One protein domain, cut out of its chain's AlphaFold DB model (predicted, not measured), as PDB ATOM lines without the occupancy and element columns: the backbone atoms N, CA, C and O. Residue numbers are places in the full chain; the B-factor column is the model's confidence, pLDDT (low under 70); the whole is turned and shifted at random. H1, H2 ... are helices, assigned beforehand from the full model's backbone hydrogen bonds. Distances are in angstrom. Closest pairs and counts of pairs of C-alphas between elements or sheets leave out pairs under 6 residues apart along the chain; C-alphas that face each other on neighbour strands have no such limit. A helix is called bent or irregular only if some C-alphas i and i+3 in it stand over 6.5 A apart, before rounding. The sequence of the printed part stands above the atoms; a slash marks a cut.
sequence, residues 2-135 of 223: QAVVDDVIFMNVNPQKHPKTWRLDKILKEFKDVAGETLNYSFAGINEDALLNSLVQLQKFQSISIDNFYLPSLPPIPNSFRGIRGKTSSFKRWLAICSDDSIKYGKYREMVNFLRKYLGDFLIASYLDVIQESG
ATOM      1  N   GLN A   2     190.730 181.255 166.295       86.81
ATOM      2  CA  GLN A   2     190.211 182.305 167.203       86.81
ATOM      3  C   GLN A   2     190.579 182.063 168.678       86.81
ATOM      4  O   GLN A   2     191.136 182.944 169.309       86.81
ATOM      5  N   ALA A   3     190.378 180.845 169.192       87.75
ATOM      6  CA  ALA A   3     190.731 180.510 170.575       87.75
ATOM      7  C   ALA A   3     192.233 180.667 170.900       87.75
ATOM      8  O   ALA A   3     192.580 180.971 172.031       87.75
ATOM      9  N   VAL A   4     193.127 180.482 169.921       91.00
ATOM     10  CA  VAL A   4     194.575 180.688 170.117       91.00
ATOM     11  C   VAL A   4     194.877 182.180 170.232       91.00
ATOM     12  O   VAL A   4     195.631 182.592 171.105       91.00
ATOM     13  N   VAL A   5     194.235 183.002 169.397       90.50
ATOM     14  CA  VAL A   5     194.333 184.465 169.483       90.50
ATOM     15  C   VAL A   5     193.753 184.984 170.801       90.50
ATOM     16  O   VAL A   5     194.343 185.864 171.426       90.50
ATOM     17  N   ASP A   6     192.626 184.424 171.241       88.81
ATOM     18  CA  ASP A   6     192.005 184.742 172.527       88.81
ATOM     19  C   ASP A   6     192.989 184.480 173.680       88.81
ATOM     20  O   ASP A   6     193.231 185.378 174.488       88.81
ATOM     21  N   ASP A   7     193.620 183.297 173.704       89.06
ATOM     22  CA  ASP A   7     194.626 182.924 174.707       89.06
ATOM     23  C   ASP A   7     195.813 183.918 174.703       89.06
ATOM     24  O   ASP A   7     196.190 184.435 175.759       89.06
ATOM     25  N   VAL A   8     196.359 184.268 173.527       90.25
ATOM     26  CA  VAL A   8     197.469 185.240 173.391       90.25
ATOM     27  C   VAL A   8     197.091 186.613 173.955       90.25
ATOM     28  O   VAL A   8     197.885 187.257 174.646       90.25
ATOM     29  N   ILE A   9     195.875 187.084 173.690       89.75
ATOM     30  CA  ILE A   9     195.440 188.417 174.120       89.75
ATOM     31  C   ILE A   9     195.141 188.438 175.610       89.75
ATOM     32  O   ILE A   9     195.610 189.338 176.307       89.75
ATOM     33  N   PHE A  10     194.418 187.449 176.130       87.25
ATOM     34  CA  PHE A  10     194.067 187.408 177.548       87.25
ATOM     35  C   PHE A  10     195.287 187.245 178.462       87.25
ATOM     36  O   PHE A  10     195.258 187.719 179.597       87.25
ATOM     37  N   MET A  11     196.383 186.657 177.970       87.06
ATOM     38  CA  MET A  11     197.649 186.587 178.712       87.06
ATOM     39  C   MET A  11     198.419 187.913 178.766       87.06
ATOM     40  O   MET A  11     199.248 188.103 179.658       87.06
ATOM     41  N   ASN A  12     198.155 188.839 177.843       87.81
ATOM     42  CA  ASN A  12     198.973 190.043 177.651       87.81
ATOM     43  C   ASN A  12     198.203 191.364 177.840       87.81
ATOM     44  O   ASN A  12     198.814 192.438 177.898       87.81
ATOM     45  N   VAL A  13     196.876 191.299 177.980       88.12
ATOM     46  CA  VAL A  13     195.979 192.455 178.073       88.12
ATOM     47  C   VAL A  13     195.183 192.445 179.374       88.12
ATOM     48  O   VAL A  13     194.623 191.431 179.780       88.12
ATOM     49  N   ASN A  14     195.063 193.617 180.004       85.62
ATOM     50  CA  ASN A  14     194.139 193.829 181.115       85.62
ATOM     51  C   ASN A  14     193.057 194.853 180.716       85.62
ATOM     52  O   ASN A  14     193.386 196.036 180.573       85.62
ATOM     53  N   PRO A  15     191.773 194.453 180.608       83.56
ATOM     54  CA  PRO A  15     190.680 195.327 180.157       83.56
ATOM     55  C   PRO A  15     190.376 196.495 181.112       83.56
ATOM     56  O   PRO A  15     189.662 197.432 180.747       83.56
ATOM     57  N   GLN A  16     190.896 196.463 182.342       84.38
ATOM     58  CA  GLN A  16     190.722 197.533 183.327       84.38
ATOM     59  C   GLN A  16     191.768 198.646 183.190       84.38
ATOM     60  O   GLN A  16     191.530 199.765 183.640       84.38
ATOM     61  N   LYS A  17     192.920 198.357 182.572       85.50
ATOM     62  CA  LYS A  17     194.039 199.296 182.449       85.50
ATOM     63  C   LYS A  17     194.145 199.856 181.032       85.50
ATOM     64  O   LYS A  17     193.726 199.222 180.070       85.50
ATOM     65  N   HIS A  18     194.735 201.045 180.920       84.88
ATOM     66  CA  HIS A  18     194.941 201.729 179.642       84.88
ATOM     67  C   HIS A  18     195.821 200.892 178.680       84.88
ATOM     68  O   HIS A  18     196.785 200.291 179.160       84.88
ATOM     69  N   PRO A  19     195.586 200.914 177.347       83.38
ATOM     70  CA  PRO A  19     196.347 200.144 176.354       83.38
ATOM     71  C   PRO A  19     197.871 200.295 176.411       83.38
ATOM     72  O   PRO A  19     198.592 199.340 176.174       83.38
ATOM     73  N   LYS A  20     198.366 201.463 176.838       84.62
ATOM     74  CA  LYS A  20     199.791 201.722 177.159       84.62
ATOM     75  C   LYS A  20     200.421 200.741 178.157       84.62
ATOM     76  O   LYS A  20     201.634 200.667 178.251       84.62
ATOM     77  N   THR A  21     199.614 200.075 178.977       86.50
ATOM     78  CA  THR A  21     200.090 199.113 179.985       86.50
ATOM     79  C   THR A  21     200.033 197.667 179.497       86.50
ATOM     80  O   THR A  21     200.411 196.760 180.239       86.50
ATOM     81  N   TRP A  22     199.498 197.437 178.296       88.56
ATOM     82  CA  TRP A  22     199.400 196.113 177.696       88.56
ATOM     83  C   TRP A  22     200.740 195.736 177.072       88.56
ATOM     84  O   TRP A  22     201.467 196.603 176.598       88.56
ATOM     85  N   ARG A  23     201.059 194.440 177.058       88.56
ATOM     86  CA  ARG A  23     202.297 193.930 176.447       88.56
ATOM     87  C   ARG A  23     202.097 193.731 174.946       88.56
ATOM     88  O   ARG A  23     201.948 192.604 174.476       88.56
ATOM     89  N   LEU A  24     201.958 194.840 174.219       86.81
ATOM     90  CA  LEU A  24     201.637 194.847 172.788       86.81
ATOM     91  C   LEU A  24     202.767 194.240 171.947       86.81
ATOM     92  O   LEU A  24     202.498 193.504 171.000       86.81
ATOM     93  N   ASP A  25     204.011 194.496 172.343       86.19
ATOM     94  CA  ASP A  25     205.224 193.866 171.823       86.19
ATOM     95  C   ASP A  25     205.137 192.333 171.857       86.19
ATOM     96  O   ASP A  25     205.356 191.651 170.852       86.19
ATOM     97  N   LYS A  26     204.733 191.788 173.006       89.31
ATOM     98  CA  LYS A  26     204.617 190.354 173.230       89.31
ATOM     99  C   LYS A  26     203.450 189.760 172.452       89.31
ATOM    100  O   LYS A  26     203.607 188.678 171.899       89.31
ATOM    101  N   ILE A  27     202.324 190.470 172.341       89.62
ATOM    102  CA  ILE A  27     201.195 190.046 171.495       89.62
ATOM    103  C   ILE A  27     201.633 189.944 170.039       89.62
ATOM    104  O   ILE A  27     201.365 188.933 169.401       89.62
ATOM    105  N   LEU A  28     202.317 190.964 169.514       87.19
ATOM    106  CA  LEU A  28     202.796 190.961 168.134       87.19
ATOM    107  C   LEU A  28     203.799 189.837 167.892       87.19
ATOM    108  O   LEU A  28     203.705 189.160 166.873       87.19
ATOM    109  N   LYS A  29     204.728 189.621 168.827       88.25
ATOM    110  CA  LYS A  29     205.694 188.526 168.741       88.25
ATOM    111  C   LYS A  29     204.998 187.167 168.752       88.25
ATOM    112  O   LYS A  29     205.165 186.406 167.812       88.25
ATOM    113  N   GLU A  30     204.169 186.894 169.756       89.00
ATOM    114  CA  GLU A  30     203.452 185.620 169.851       89.00
ATOM    115  C   GLU A  30     202.520 185.391 168.663       89.00
ATOM    116  O   GLU A  30     202.395 184.262 168.200       89.00
ATOM    117  N   PHE A  31     201.875 186.446 168.162       87.69
ATOM    118  CA  PHE A  31     201.040 186.354 166.975       87.69
ATOM    119  C   PHE A  31     201.879 186.005 165.748       87.69
ATOM    120  O   PHE A  31     201.513 185.072 165.051       87.69
ATOM    121  N   LYS A  32     203.017 186.676 165.515       85.81
ATOM    122  CA  LYS A  32     203.956 186.340 164.427       85.81
ATOM    123  C   LYS A  32     204.482 184.908 164.544       85.81
ATOM    124  O   LYS A  32     204.530 184.210 163.539       85.81
ATOM    125  N   ASP A  33     204.805 184.465 165.757       86.94
ATOM    126  CA  ASP A  33     205.275 183.103 166.021       86.94
ATOM    127  C   ASP A  33     204.198 182.064 165.659       86.94
ATOM    128  O   ASP A  33     204.497 181.080 164.989       86.94
ATOM    129  N   VAL A  34     202.932 182.304 166.037       86.44
ATOM    130  CA  VAL A  34     201.801 181.426 165.669       86.44
ATOM    131  C   VAL A  34     201.543 181.452 164.165       86.44
ATOM    132  O   VAL A  34     201.226 180.435 163.557       86.44
ATOM    133  N   ALA A  35     201.632 182.646 163.590       78.25
ATOM    134  CA  ALA A  35     201.251 182.947 162.227       78.25
ATOM    135  C   ALA A  35     202.289 182.447 161.198       78.25
ATOM    136  O   ALA A  35     201.945 182.238 160.037       78.25
ATOM    137  N   GLY A  36     203.530 182.202 161.629       79.12
ATOM    138  CA  GLY A  36     204.593 181.639 160.802       79.12
ATOM    139  C   GLY A  36     205.009 182.544 159.638       79.12
ATOM    140  O   GLY A  36     204.726 183.744 159.600       79.12
ATOM    141  N   GLU A  37     205.707 181.962 158.661       69.00
ATOM    142  CA  GLU A  37     206.237 182.691 157.499       69.00
ATOM    143  C   GLU A  37     205.141 183.204 156.555       69.00
ATOM    144  O   GLU A  37     205.295 184.274 155.966       69.00
ATOM    145  N   THR A  38     204.002 182.509 156.478       61.19
ATOM    146  CA  THR A  38     202.847 182.886 155.641       61.19
ATOM    147  C   THR A  38     202.270 184.254 155.987       61.19
ATOM    148  O   THR A  38     201.723 184.934 155.122       61.19
ATOM    149  N   LEU A  39     202.406 184.691 157.238       62.72
ATOM    150  CA  LEU A  39     201.768 185.908 157.743       62.72
ATOM    151  C   LEU A  39     202.753 186.987 158.189       62.72
ATOM    152  O   LEU A  39     202.347 188.118 158.484       62.72
ATOM    153  N   ASN A  40     204.045 186.663 158.206       64.75
ATOM    154  CA  ASN A  40     205.079 187.577 158.667       64.75
ATOM    155  C   ASN A  40     205.197 188.804 157.747       64.75
ATOM    156  O   ASN A  40     205.389 189.913 158.241       64.75
ATOM    157  N   TYR A  41     204.978 188.645 156.435       63.97
ATOM    158  CA  TYR A  41     205.039 189.740 155.455       63.97
ATOM    159  C   TYR A  41     204.022 190.855 155.734       63.97
ATOM    160  O   TYR A  41     204.373 192.034 155.696       63.97
ATOM    161  N   SER A  42     202.789 190.499 156.103       69.38
ATOM    162  CA  SER A  42     201.723 191.471 156.384       69.38
ATOM    163  C   SER A  42     201.961 192.261 157.677       69.38
ATOM    164  O   SER A  42     201.488 193.388 157.813       69.38
ATOM    165  N   PHE A  43     202.715 191.690 158.626       68.56
ATOM    166  CA  PHE A  43     203.005 192.287 159.937       68.56
ATOM    167  C   PHE A  43     204.461 192.757 160.107       68.56
ATOM    168  O   PHE A  43     204.830 193.239 161.186       68.56
ATOM    169  N   ALA A  44     205.297 192.654 159.068       65.00
ATOM    170  CA  ALA A  44     206.731 192.955 159.134       65.00
ATOM    171  C   ALA A  44     207.031 194.417 159.516       65.00
ATOM    172  O   ALA A  44     208.026 194.671 160.187       65.00
ATOM    173  N   GLY A  45     206.150 195.362 159.166       67.50
ATOM    174  CA  GLY A  45     206.324 196.799 159.431       67.50
ATOM    175  C   GLY A  45     205.526 197.369 160.610       67.50
ATOM    176  O   GLY A  45     205.507 198.584 160.799       67.50
ATOM    177  N   ILE A  46     204.820 196.535 161.380       75.38
ATOM    178  CA  ILE A  46     203.931 197.020 162.445       75.38
ATOM    179  C   ILE A  46     204.704 197.137 163.755       75.38
ATOM    180  O   ILE A  46     205.048 196.130 164.376       75.38
ATOM    181  N   ASN A  47     204.919 198.378 164.189       78.44
ATOM    182  CA  ASN A  47     205.502 198.695 165.491       78.44
ATOM    183  C   ASN A  47     204.433 198.738 166.594       78.44
ATOM    184  O   ASN A  47     203.249 198.967 166.331       78.44
ATOM    185  N   GLU A  48     204.865 198.585 167.846       79.44
ATOM    186  CA  GLU A  48     204.009 198.730 169.030       79.44
ATOM    187  C   GLU A  48     203.261 200.071 169.036       79.44
ATOM    188  O   GLU A  48     202.045 200.102 169.231       79.44
ATOM    189  N   ASP A  49     203.961 201.163 168.724       79.06
ATOM    190  CA  ASP A  49     203.374 202.504 168.661       79.06
ATOM    191  C   ASP A  49     202.261 202.607 167.615       79.06
ATOM    192  O   ASP A  49     201.266 203.301 167.819       79.06
ATOM    193  N   ALA A  50     202.395 201.889 166.500       79.44
ATOM    194  CA  ALA A  50     201.394 201.861 165.445       79.44
ATOM    195  C   ALA A  50     200.113 201.167 165.936       79.44
ATOM    196  O   ALA A  50     199.013 201.716 165.822       79.44
ATOM    197  N   LEU A  51     200.266 200.003 166.579       79.88
ATOM    198  CA  LEU A  51     199.161 199.257 167.182       79.88
ATOM    199  C   LEU A  51     198.474 200.095 168.272       79.88
ATOM    200  O   LEU A  51     197.247 200.225 168.281       79.88
ATOM    201  N   LEU A  52     199.256 200.737 169.141       82.25
ATOM    202  CA  LEU A  52     198.747 201.607 170.196       82.25
ATOM    203  C   LEU A  52     197.965 202.794 169.627       82.25
ATOM    204  O   LEU A  52     196.851 203.064 170.080       82.25
ATOM    205  N   ASN A  53     198.508 203.475 168.618       80.00
ATOM    206  CA  ASN A  53     197.841 204.595 167.958       80.00
ATOM    207  C   ASN A  53     196.512 204.166 167.328       80.00
ATOM    208  O   ASN A  53     195.510 204.863 167.496       80.00
ATOM    209  N   SER A  54     196.472 202.993 166.696       76.94
ATOM    210  CA  SER A  54     195.243 202.443 166.126       76.94
ATOM    211  C   SER A  54     194.192 202.117 167.201       76.94
ATOM    212  O   SER A  54     193.019 202.450 167.034       76.94
ATOM    213  N   LEU A  55     194.591 201.560 168.350       76.69
ATOM    214  CA  LEU A  55     193.677 201.311 169.479       76.69
ATOM    215  C   LEU A  55     193.154 202.607 170.117       76.69
ATOM    216  O   LEU A  55     191.977 202.703 170.466       76.69
ATOM    217  N   VAL A  56     194.007 203.621 170.257       75.69
ATOM    218  CA  VAL A  56     193.613 204.929 170.803       75.69
ATOM    219  C   VAL A  56     192.684 205.671 169.839       75.69
ATOM    220  O   VAL A  56     191.755 206.349 170.280       75.69
ATOM    221  N   GLN A  57     192.885 205.526 168.528       70.56
ATOM    222  CA  GLN A  57     191.962 206.047 167.522       70.56
ATOM    223  C   GLN A  57     190.584 205.385 167.627       70.56
ATOM    224  O   GLN A  57     189.588 206.106 167.616       70.56
ATOM    225  N   LEU A  58     190.501 204.065 167.848       65.19
ATOM    226  CA  LEU A  58     189.219 203.378 168.077       65.19
ATOM    227  C   LEU A  58     188.428 203.950 169.262       65.19
ATOM    228  O   LEU A  58     187.205 204.010 169.201       65.19
ATOM    229  N   GLN A  59     189.099 204.424 170.317       62.78
ATOM    230  CA  GLN A  59     188.418 205.058 171.451       62.78
ATOM    231  C   GLN A  59     187.702 206.363 171.058       62.78
ATOM    232  O   GLN A  59     186.696 206.720 171.673       62.78
ATOM    233  N   LYS A  60     188.210 207.084 170.049       61.03
ATOM    234  CA  LYS A  60     187.615 208.340 169.563       61.03
ATOM    235  C   LYS A  60     186.397 208.097 168.667       61.03
ATOM    236  O   LYS A  60     185.506 208.940 168.623       61.03
ATOM    237  N   PHE A  61     186.326 206.948 167.997       54.97
ATOM    238  CA  PHE A  61     185.198 206.560 167.149       54.97
ATOM    239  C   PHE A  61     184.068 205.933 167.987       54.97
ATOM    240  O   PHE A  61     183.825 204.732 167.939       54.97
ATOM    241  N   GLN A  62     183.362 206.748 168.778       48.97
ATOM    242  CA  GLN A  62     182.161 206.301 169.509       48.97
ATOM    243  C   GLN A  62     180.916 206.153 168.618       48.97
ATOM    244  O   GLN A  62     179.930 205.530 169.013       48.97
ATOM    245  N   SER A  63     180.955 206.671 167.398       48.31
ATOM    246  CA  SER A  63     179.925 206.475 166.388       48.31
ATOM    247  C   SER A  63     180.557 206.648 165.010       48.31
ATOM    248  O   SER A  63     181.374 207.546 164.843       48.31
ATOM    249  N   ILE A  64     180.206 205.779 164.053       41.97
ATOM    250  CA  ILE A  64     180.064 206.010 162.593       41.97
ATOM    251  C   ILE A  64     180.375 204.729 161.787       41.97
ATOM    252  O   ILE A  64     181.084 203.837 162.237       41.97
ATOM    253  N   SER A  65     179.700 204.646 160.634       41.12
ATOM    254  CA  SER A  65     179.435 203.546 159.697       41.12
ATOM    255  C   SER A  65     180.540 202.511 159.484       41.12
ATOM    256  O   SER A  65     181.619 202.804 158.972       41.12
ATOM    257  N   ILE A  66     180.188 201.260 159.789       47.62
ATOM    258  CA  ILE A  66     181.029 200.077 159.631       47.62
ATOM    259  C   ILE A  66     180.740 199.403 158.298       47.62
ATOM    260  O   ILE A  66     180.121 198.345 158.269       47.62
ATOM    261  N   ASP A  67     181.194 200.026 157.215       38.31
ATOM    262  CA  ASP A  67     181.246 199.346 155.918       38.31
ATOM    263  C   ASP A  67     182.681 198.977 155.518       38.31
ATOM    264  O   ASP A  67     182.844 198.048 154.748       38.31
ATOM    265  N   ASN A  68     183.722 199.590 156.109       46.38
ATOM    266  CA  ASN A  68     185.135 199.265 155.846       46.38
ATOM    267  C   ASN A  68     186.061 199.707 157.009       46.38
ATOM    268  O   ASN A  68     186.901 200.590 156.839       46.38
ATOM    269  N   PHE A  69     185.903 199.155 158.223       49.53
ATOM    270  CA  PHE A  69     186.842 199.473 159.316       49.53
ATOM    271  C   PHE A  69     188.148 198.689 159.173       49.53
ATOM    272  O   PHE A  69     188.213 197.495 159.482       49.53
ATOM    273  N   TYR A  70     189.185 199.415 158.767       52.69
ATOM    274  CA  TYR A  70     190.584 199.035 158.909       52.69
ATOM    275  C   TYR A  70     191.158 199.759 160.129       52.69
ATOM    276  O   TYR A  70     190.896 200.946 160.334       52.69
ATOM    277  N   LEU A  71     191.930 199.055 160.958       56.69
ATOM    278  CA  LEU A  71     192.802 199.731 161.919       56.69
ATOM    279  C   LEU A  71     193.847 200.491 161.082       56.69
ATOM    280  O   LEU A  71     194.501 199.840 160.270       56.69
ATOM    281  N   PRO A  72     194.004 201.823 161.212       55.25
ATOM    282  CA  PRO A  72     194.748 202.626 160.230       55.25
ATOM    283  C   PRO A  72     196.207 202.219 160.014       55.25
ATOM    284  O   PRO A  72     196.792 202.576 158.997       55.25
ATOM    285  N   SER A  73     196.791 201.470 160.953       60.62
ATOM    286  CA  SER A  73     198.160 200.967 160.864       60.62
ATOM    287  C   SER A  73     198.292 199.449 160.699       60.62
ATOM    288  O   SER A  73     199.409 198.944 160.811       60.62
ATOM    289  N   LEU A  74     197.195 198.703 160.543       65.31
ATOM    290  CA  LEU A  74     197.233 197.247 160.382       65.31
ATOM    291  C   LEU A  74     196.815 196.842 158.959       65.31
ATOM    292  O   LEU A  74     195.991 197.529 158.351       65.31
ATOM    293  N   PRO A  75     197.370 195.740 158.415       65.06
ATOM    294  CA  PRO A  75     197.083 195.296 157.058       65.06
ATOM    295  C   PRO A  75     195.600 194.952 156.913       65.06
ATOM    296  O   PRO A  75     195.045 194.321 157.812       65.06
ATOM    297  N   PRO A  76     194.948 195.302 155.794       66.25
ATOM    298  CA  PRO A  76     193.574 194.892 155.563       66.25
ATOM    299  C   PRO A  76     193.454 193.368 155.654       66.25
ATOM    300  O   PRO A  76     194.351 192.632 155.246       66.25
ATOM    301  N   ILE A  77     192.339 192.901 156.215       62.50
ATOM    302  CA  ILE A  77     192.057 191.467 156.288       62.50
ATOM    303  C   ILE A  77     191.979 190.938 154.845       62.50
ATOM    304  O   ILE A  77     191.264 191.550 154.044       62.50
ATOM    305  N   PRO A  78     192.696 189.849 154.507       60.53
ATOM    306  CA  PRO A  78     192.643 189.237 153.184       60.53
ATOM    307  C   PRO A  78     191.197 188.894 152.763       60.53
ATOM    308  O   PRO A  78     190.323 188.665 153.605       60.53
ATOM    309  N   ASN A  79     190.904 188.958 151.462       57.03
ATOM    310  CA  ASN A  79     189.567 189.218 150.896       57.03
ATOM    311  C   ASN A  79     188.500 188.097 151.039       57.03
ATOM    312  O   ASN A  79     187.462 188.162 150.376       57.03
ATOM    313  N   SER A  80     188.661 187.107 151.918       47.97
ATOM    314  CA  SER A  80     187.751 185.954 152.028       47.97
ATOM    315  C   SER A  80     186.736 185.990 153.182       47.97
ATOM    316  O   SER A  80     185.812 185.175 153.202       47.97
ATOM    317  N   PHE A  81     186.760 186.971 154.096       44.97
ATOM    318  CA  PHE A  81     185.767 187.046 155.189       44.97
ATOM    319  C   PHE A  81     184.522 187.903 154.864       44.97
ATOM    320  O   PHE A  81     184.119 188.792 155.619       44.97
ATOM    321  N   ARG A  82     183.842 187.611 153.741       51.56
ATOM    322  CA  ARG A  82     182.566 188.268 153.356       51.56
ATOM    323  C   ARG A  82     181.376 187.940 154.270       51.56
ATOM    324  O   ARG A  82     180.345 188.601 154.185       51.56
ATOM    325  N   GLY A  83     181.490 186.942 155.148       45.22
ATOM    326  CA  GLY A  83     180.339 186.368 155.854       45.22
ATOM    327  C   GLY A  83     179.747 187.206 156.992       45.22
ATOM    328  O   GLY A  83     178.579 187.017 157.317       45.22
ATOM    329  N   ILE A  84     180.509 188.123 157.612       47.97
ATOM    330  CA  ILE A  84     180.035 188.779 158.850       47.97
ATOM    331  C   ILE A  84     180.086 190.314 158.843       47.97
ATOM    332  O   ILE A  84     179.419 190.951 159.657       47.97
ATOM    333  N   ARG A  85     180.795 190.946 157.901       49.88
ATOM    334  CA  ARG A  85     180.989 192.410 157.909       49.88
ATOM    335  C   ARG A  85     180.149 193.203 156.906       49.88
ATOM    336  O   ARG A  85     180.266 194.415 156.874       49.88
ATOM    337  N   GLY A  86     179.257 192.567 156.145       43.25
ATOM    338  CA  GLY A  86     178.509 193.265 155.088       43.25
ATOM    339  C   GLY A  86     177.389 194.220 155.538       43.25
ATOM    340  O   GLY A  86     176.811 194.873 154.676       43.25
ATOM    341  N   LYS A  87     177.007 194.275 156.828       44.12
ATOM    342  CA  LYS A  87     175.931 195.165 157.322       44.12
ATOM    343  C   LYS A  87     176.197 195.680 158.743       44.12
ATOM    344  O   LYS A  87     176.671 194.949 159.608       44.12
ATOM    345  N   THR A  88     175.769 196.910 159.027       37.25
ATOM    346  CA  THR A  88     175.913 197.609 160.324       37.25
ATOM    347  C   THR A  88     175.223 196.883 161.493       37.25
ATOM    348  O   THR A  88     175.710 196.905 162.626       37.25
ATOM    349  N   SER A  89     174.112 196.185 161.227       44.56
ATOM    350  CA  SER A  89     173.429 195.307 162.191       44.56
ATOM    351  C   SER A  89     174.223 194.034 162.491       44.56
ATOM    352  O   SER A  89     174.134 193.505 163.600       44.56
ATOM    353  N   SER A  90     175.053 193.582 161.550       52.66
ATOM    354  CA  SER A  90     175.940 192.439 161.725       52.66
ATOM    355  C   SER A  90     177.106 192.766 162.643       52.66
ATOM    356  O   SER A  90     177.486 191.881 163.382       52.66
ATOM    357  N   PHE A  91     177.619 194.003 162.696       47.94
ATOM    358  CA  PHE A  91     178.736 194.360 163.586       47.94
ATOM    359  C   PHE A  91     178.341 194.464 165.059       47.94
ATOM    360  O   PHE A  91     179.037 193.914 165.900       47.94
ATOM    361  N   LYS A  92     177.212 195.109 165.398       51.50
ATOM    362  CA  LYS A  92     176.703 195.093 166.786       51.50
ATOM    363  C   LYS A  92     176.298 193.683 167.209       51.50
ATOM    364  O   LYS A  92     176.604 193.273 168.320       51.50
ATOM    365  N   ARG A  93     175.668 192.918 166.308       52.75
ATOM    366  CA  ARG A  93     175.369 191.498 166.534       52.75
ATOM    367  C   ARG A  93     176.639 190.660 166.661       52.75
ATOM    368  O   ARG A  93     176.677 189.760 167.477       52.75
ATOM    369  N   TRP A  94     177.681 190.955 165.899       58.28
ATOM    370  CA  TRP A  94     178.976 190.282 165.944       58.28
ATOM    371  C   TRP A  94     179.756 190.645 167.198       58.28
ATOM    372  O   TRP A  94     180.293 189.749 167.828       58.28
ATOM    373  N   LEU A  95     179.735 191.909 167.622       54.56
ATOM    374  CA  LEU A  95     180.236 192.354 168.918       54.56
ATOM    375  C   LEU A  95     179.484 191.678 170.057       54.56
ATOM    376  O   LEU A  95     180.125 191.289 171.013       54.56
ATOM    377  N   ALA A  96     178.170 191.485 169.933       56.66
ATOM    378  CA  ALA A  96     177.361 190.764 170.914       56.66
ATOM    379  C   ALA A  96     177.580 189.236 170.884       56.66
ATOM    380  O   ALA A  96     177.541 188.586 171.917       56.66
ATOM    381  N   ILE A  97     177.846 188.635 169.719       56.41
ATOM    382  CA  ILE A  97     178.249 187.217 169.605       56.41
ATOM    383  C   ILE A  97     179.665 187.021 170.170       56.41
ATOM    384  O   ILE A  97     179.990 185.961 170.693       56.41
ATOM    385  N   CYS A  98     180.518 188.037 170.037       51.84
ATOM    386  CA  CYS A  98     181.916 188.012 170.453       51.84
ATOM    387  C   CYS A  98     182.150 188.693 171.809       51.84
ATOM    388  O   CYS A  98     183.295 188.741 172.263       51.84
ATOM    389  N   SER A  99     181.115 189.218 172.465       56.06
ATOM    390  CA  SER A  99     181.212 189.708 173.829       56.06
ATOM    391  C   SER A  99     181.241 188.476 174.707       56.06
ATOM    392  O   SER A  99     180.207 187.924 175.063       56.06
ATOM    393  N   ASP A 100     182.447 188.007 174.999       54.34
ATOM    394  CA  ASP A 100     182.601 186.997 176.022       54.34
ATOM    395  C   ASP A 100     182.309 187.679 177.366       54.34
ATOM    396  O   ASP A 100     182.996 188.626 177.777       54.34
ATOM    397  N   ASP A 101     181.217 187.273 178.010       54.44
ATOM    398  CA  ASP A 101     180.833 187.736 179.345       54.44
ATOM    399  C   ASP A 101     181.792 187.218 180.428       54.44
ATOM    400  O   ASP A 101     181.732 187.675 181.570       54.44
ATOM    401  N   SER A 102     182.739 186.338 180.067       53.22
ATOM    402  CA  SER A 102     183.838 185.913 180.939       53.22
ATOM    403  C   SER A 102     184.911 186.994 181.155       53.22
ATOM    404  O   SER A 102     185.669 186.934 182.131       53.22
ATOM    405  N   ILE A 103     184.991 188.009 180.282       60.22
ATOM    406  CA  ILE A 103     185.995 189.073 180.398       60.22
ATOM    407  C   ILE A 103     185.665 189.945 181.607       60.22
ATOM    408  O   ILE A 103     184.570 190.498 181.717       60.22
ATOM    409  N   LYS A 104     186.654 190.148 182.487       63.28
ATOM    410  CA  LYS A 104     186.543 191.093 183.607       63.28
ATOM    411  C   LYS A 104     186.048 192.449 183.098       63.28
ATOM    412  O   LYS A 104     186.688 193.054 182.236       63.28
ATOM    413  N   TYR A 105     184.945 192.937 183.667       62.12
ATOM    414  CA  TYR A 105     184.420 194.269 183.377       62.12
ATOM    415  C   TYR A 105     185.537 195.316 183.474       62.12
ATOM    416  O   TYR A 105     186.288 195.370 184.455       62.12
ATOM    417  N   GLY A 106     185.662 196.135 182.433       68.25
ATOM    418  CA  GLY A 106     186.714 197.131 182.329       68.25
ATOM    419  C   GLY A 106     186.418 198.157 181.245       68.25
ATOM    420  O   GLY A 106     185.797 197.846 180.230       68.25
ATOM    421  N   LYS A 107     186.888 199.392 181.463       76.38
ATOM    422  CA  LYS A 107     186.700 200.535 180.551       76.38
ATOM    423  C   LYS A 107     187.179 200.245 179.122       76.38
ATOM    424  O   LYS A 107     186.679 200.849 178.179       76.38
ATOM    425  N   TYR A 108     188.128 199.324 178.965       79.81
ATOM    426  CA  TYR A 108     188.749 198.981 177.691       79.81
ATOM    427  C   TYR A 108     188.258 197.641 177.111       79.81
ATOM    428  O   TYR A 108     188.839 197.181 176.133       79.81
ATOM    429  N   ARG A 109     187.189 197.024 177.656       77.44
ATOM    430  CA  ARG A 109     186.639 195.723 177.195       77.44
ATOM    431  C   ARG A 109     186.409 195.686 175.685       77.44
ATOM    432  O   ARG A 109     186.852 194.750 175.029       77.44
ATOM    433  N   GLU A 110     185.783 196.723 175.136       74.56
ATOM    434  CA  GLU A 110     185.495 196.804 173.701       74.56
ATOM    435  C   GLU A 110     186.773 196.761 172.859       74.56
ATOM    436  O   GLU A 110     186.845 196.018 171.888       74.56
ATOM    437  N   MET A 111     187.832 197.467 173.272       76.75
ATOM    438  CA  MET A 111     189.123 197.434 172.575       76.75
ATOM    439  C   MET A 111     189.762 196.047 172.607       76.75
ATOM    440  O   MET A 111     190.306 195.609 171.596       76.75
ATOM    441  N   VAL A 112     189.671 195.342 173.740       80.62
ATOM    442  CA  VAL A 112     190.157 193.959 173.843       80.62
ATOM    443  C   VAL A 112     189.375 193.051 172.897       80.62
ATOM    444  O   VAL A 112     189.984 192.305 172.136       80.62
ATOM    445  N   ASN A 113     188.043 193.155 172.887       78.44
ATOM    446  CA  ASN A 113     187.178 192.385 171.991       78.44
ATOM    447  C   ASN A 113     187.480 192.664 170.516       78.44
ATOM    448  O   ASN A 113     187.537 191.731 169.713       78.44
ATOM    449  N   PHE A 114     187.719 193.928 170.165       77.19
ATOM    450  CA  PHE A 114     188.097 194.310 168.811       77.19
ATOM    451  C   PHE A 114     189.437 193.732 168.406       77.19
ATOM    452  O   PHE A 114     189.515 193.116 167.349       77.19
ATOM    453  N   LEU A 115     190.474 193.896 169.228       81.25
ATOM    454  CA  LEU A 115     191.799 193.355 168.933       81.25
ATOM    455  C   LEU A 115     191.738 191.832 168.776       81.25
ATOM    456  O   LEU A 115     192.252 191.279 167.805       81.25
ATOM    457  N   ARG A 116     191.028 191.179 169.701       84.19
ATOM    458  CA  ARG A 116     190.779 189.740 169.717       84.19
ATOM    459  C   ARG A 116     190.172 189.249 168.441       84.19
ATOM    460  O   ARG A 116     190.666 188.284 167.851       84.19
ATOM    461  N   LYS A 117     189.127 189.925 167.986       78.88
ATOM    462  CA  LYS A 117     188.501 189.461 166.776       78.88
ATOM    463  C   LYS A 117     189.198 189.911 165.502       78.88
ATOM    464  O   LYS A 117     189.225 189.156 164.543       78.88
ATOM    465  N   TYR A 118     189.818 191.079 165.492       78.56
ATOM    466  CA  TYR A 118     190.617 191.516 164.361       78.56
ATOM    467  C   TYR A 118     191.725 190.508 164.031       78.56
ATOM    468  O   TYR A 118     191.803 190.032 162.903       78.56
ATOM    469  N   LEU A 119     192.537 190.143 165.028       84.00
ATOM    470  CA  LEU A 119     193.631 189.188 164.847       84.00
ATOM    471  C   LEU A 119     193.112 187.774 164.548       84.00
ATOM    472  O   LEU A 119     193.713 187.054 163.754       84.00
ATOM    473  N   GLY A 120     191.975 187.387 165.136       83.56
ATOM    474  CA  GLY A 120     191.327 186.104 164.865       83.56
ATOM    475  C   GLY A 120     190.787 185.991 163.440       83.56
ATOM    476  O   GLY A 120     191.090 185.017 162.757       83.56
ATOM    477  N   ASP A 121     190.043 186.997 162.973       78.75
ATOM    478  CA  ASP A 121     189.547 187.085 161.595       78.75
ATOM    479  C   ASP A 121     190.713 187.104 160.605       78.75
ATOM    480  O   ASP A 121     190.656 186.412 159.595       78.75
ATOM    481  N   PHE A 122     191.773 187.864 160.903       81.56
ATOM    482  CA  PHE A 122     192.955 187.938 160.049       81.56
ATOM    483  C   PHE A 122     193.599 186.560 159.863       81.56
ATOM    484  O   PHE A 122     193.817 186.144 158.730       81.56
ATOM    485  N   LEU A 123     193.841 185.835 160.961       84.50
ATOM    486  CA  LEU A 123     194.486 184.521 160.929       84.50
ATOM    487  C   LEU A 123     193.614 183.445 160.258       84.50
ATOM    488  O   LEU A 123     194.129 182.534 159.614       84.50
ATOM    489  N   ILE A 124     192.287 183.540 160.392       85.12
ATOM    490  CA  ILE A 124     191.361 182.641 159.691       85.12
ATOM    491  C   ILE A 124     191.314 182.976 158.197       85.12
ATOM    492  O   ILE A 124     191.380 182.066 157.378       85.12
ATOM    493  N   ALA A 125     191.201 184.255 157.834       81.56
ATOM    494  CA  ALA A 125     191.137 184.680 156.438       81.56
ATOM    495  C   ALA A 125     192.403 184.279 155.679       81.56
ATOM    496  O   ALA A 125     192.313 183.686 154.613       81.56
ATOM    497  N   SER A 126     193.577 184.496 156.269       82.31
ATOM    498  CA  SER A 126     194.829 184.051 155.664       82.31
ATOM    499  C   SER A 126     194.914 182.541 155.490       82.31
ATOM    500  O   SER A 126     195.415 182.074 154.478       82.31
ATOM    501  N   TYR A 127     194.428 181.767 156.463       86.06
ATOM    502  CA  TYR A 127     194.406 180.313 156.346       86.06
ATOM    503  C   TYR A 127     193.526 179.859 155.176       86.06
ATOM    504  O   TYR A 127     193.926 179.003 154.390       86.06
ATOM    505  N   LEU A 128     192.343 180.464 155.046       85.44
ATOM    506  CA  LEU A 128     191.422 180.176 153.951       85.44
ATOM    507  C   LEU A 128     192.000 180.576 152.593       85.44
ATOM    508  O   LEU A 128     191.831 179.821 151.641       85.44
ATOM    509  N   ASP A 129     192.690 181.712 152.509       83.81
ATOM    510  CA  ASP A 129     193.331 182.169 151.273       83.81
ATOM    511  C   ASP A 129     194.438 181.202 150.844       83.81
ATOM    512  O   ASP A 129     194.443 180.758 149.701       83.81
ATOM    513  N   VAL A 130     195.293 180.762 151.776       84.44
ATOM    514  CA  VAL A 130     196.339 179.765 151.485       84.44
ATOM    515  C   VAL A 130     195.731 178.441 151.002       84.44
ATOM    516  O   VAL A 130     196.220 177.850 150.040       84.44
ATOM    517  N   ILE A 131     194.635 177.973 151.613       86.06
ATOM    518  CA  ILE A 131     193.935 176.770 151.134       86.06
ATOM    519  C   ILE A 131     193.372 176.988 149.725       86.06
ATOM    520  O   ILE A 131     193.488 176.104 148.878       86.06
ATOM    521  N   GLN A 132     192.767 178.143 149.452       85.12
ATOM    522  CA  GLN A 132     192.216 178.437 148.128       85.12
ATOM    523  C   GLN A 132     193.309 178.487 147.055       85.12
ATOM    524  O   GLN A 132     193.126 177.915 145.982       85.12
ATOM    525  N   GLU A 133     194.448 179.112 147.353       85.88
ATOM    526  CA  GLU A 133     195.601 179.196 146.451       85.88
ATOM    527  C   GLU A 133     196.248 177.832 146.196       85.88
ATOM    528  O   GLU A 133     196.724 177.570 145.093       85.88
ATOM    529  N   SER A 134     196.223 176.938 147.186       84.81
ATOM    530  CA  SER A 134     196.809 175.600 147.065       84.81
ATOM    531  C   SER A 134     196.076 174.680 146.078       84.81
ATOM    532  O   SER A 134     196.669 173.737 145.558       84.81
ATOM    533  N   GLY A 135     194.789 174.934 145.809       85.75
ATOM    534  CA  GLY A 135     193.990 174.159 144.854       85.75
ATOM    535  C   GLY A 135     193.672 172.716 145.271       85.75
ATOM    536  O   GLY A 135     193.156 171.956 144.450       85.75
TER     537      GLY A 135
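This is residues 2 to 135 of the 223 residues of a protein of Capsicum chinense (UniProt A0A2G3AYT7). One long helix, H5, runs through the middle, and the rest of the printed part wraps round it, closely on the side of H1 and H2 and more loosely on the side of H4. H1 and H2 form a helical hairpin beside H5, H2 folding back at a kink near residue 37; H3 crosses near the first part of H5, and the long stretch of residues 61 to 87 winds round to H4, on the far side of H5 from H2. The printed part has 134 residues with five named helices, in the order H1, H2, H3, H4, H5, and no named strand; the class is all helix. It is compact, with a radius of gyration of the C-alphas of 14.6 A, and spans 45 by 33 by 27 A.

Start at H5, residues 109 to 134. H1, residues 2 to 12, touches residues 112 to 124 of it at a steep tilt of 41 degrees, opposite ways; the closest C-alphas, those of Gln 2 and Gly 120, are 4.6 A apart. Next look at H2, residues 24 to 43, which is irregular: C-alphas 34 and 37 are 9.4 A apart, and a kink of 141 degrees lies near residue 37. With residues 24 to 31 alone it touches H1, closest at the C-alphas of Val 8 and Ile 27, 6.4 A apart; this hairpin runs opposite ways at a shallow tilt of 33 degrees, only just short of steep. H2 and H5 are close but not clearly touching, closest at the C-alphas of Ala 35 and Leu 123, 7.1 A apart. H1, H2 and H5 are a bundle, three helices side by side. H3, residues 48 to 60, touches H2 about perpendicular, at 75 degrees, closest at the C-alphas of Asp 25 and Glu 48, 5.7 A apart. H3 and H5 only just touch, with 3 pairs of C-alphas within 8 A, the closest those of Leu 55 and Met 111 at 6.7 A. H4, residues 88 to 97, is close to H5 but not clearly touching: the C-alphas of Leu 95 and Asn 113 are 7.6 A apart. Every O i to N i+4 pair is within hydrogen-bond range in H5, against 6 of 7 in H1, 10 of 16 in H2, 8 of 9 in H3 and 5 of 6 in H4.

Find C-alpha 109 at (186.639, 195.723, 177.195); from there H5 runs 37.6 A to C-alpha 134 at (196.809, 175.600, 147.065). H1 begins at C-alpha 2, (190.211, 182.305, 167.203), and is 15.7 A long; H2 measures 13.2 A, H3 19.0 A and H4 14.1 A.

The C-alphas farthest apart, those of Lys 17 and Gly 135, are 45.2 A apart. The printed part has no cut. The link from H2 to H3 is tight; those from H1 to H2, H3 to H4 and H4 to H5 are long. Mean pLDDT of the printed part is 71.3, and residues 37 to 45 and 58 to 106 are under 70.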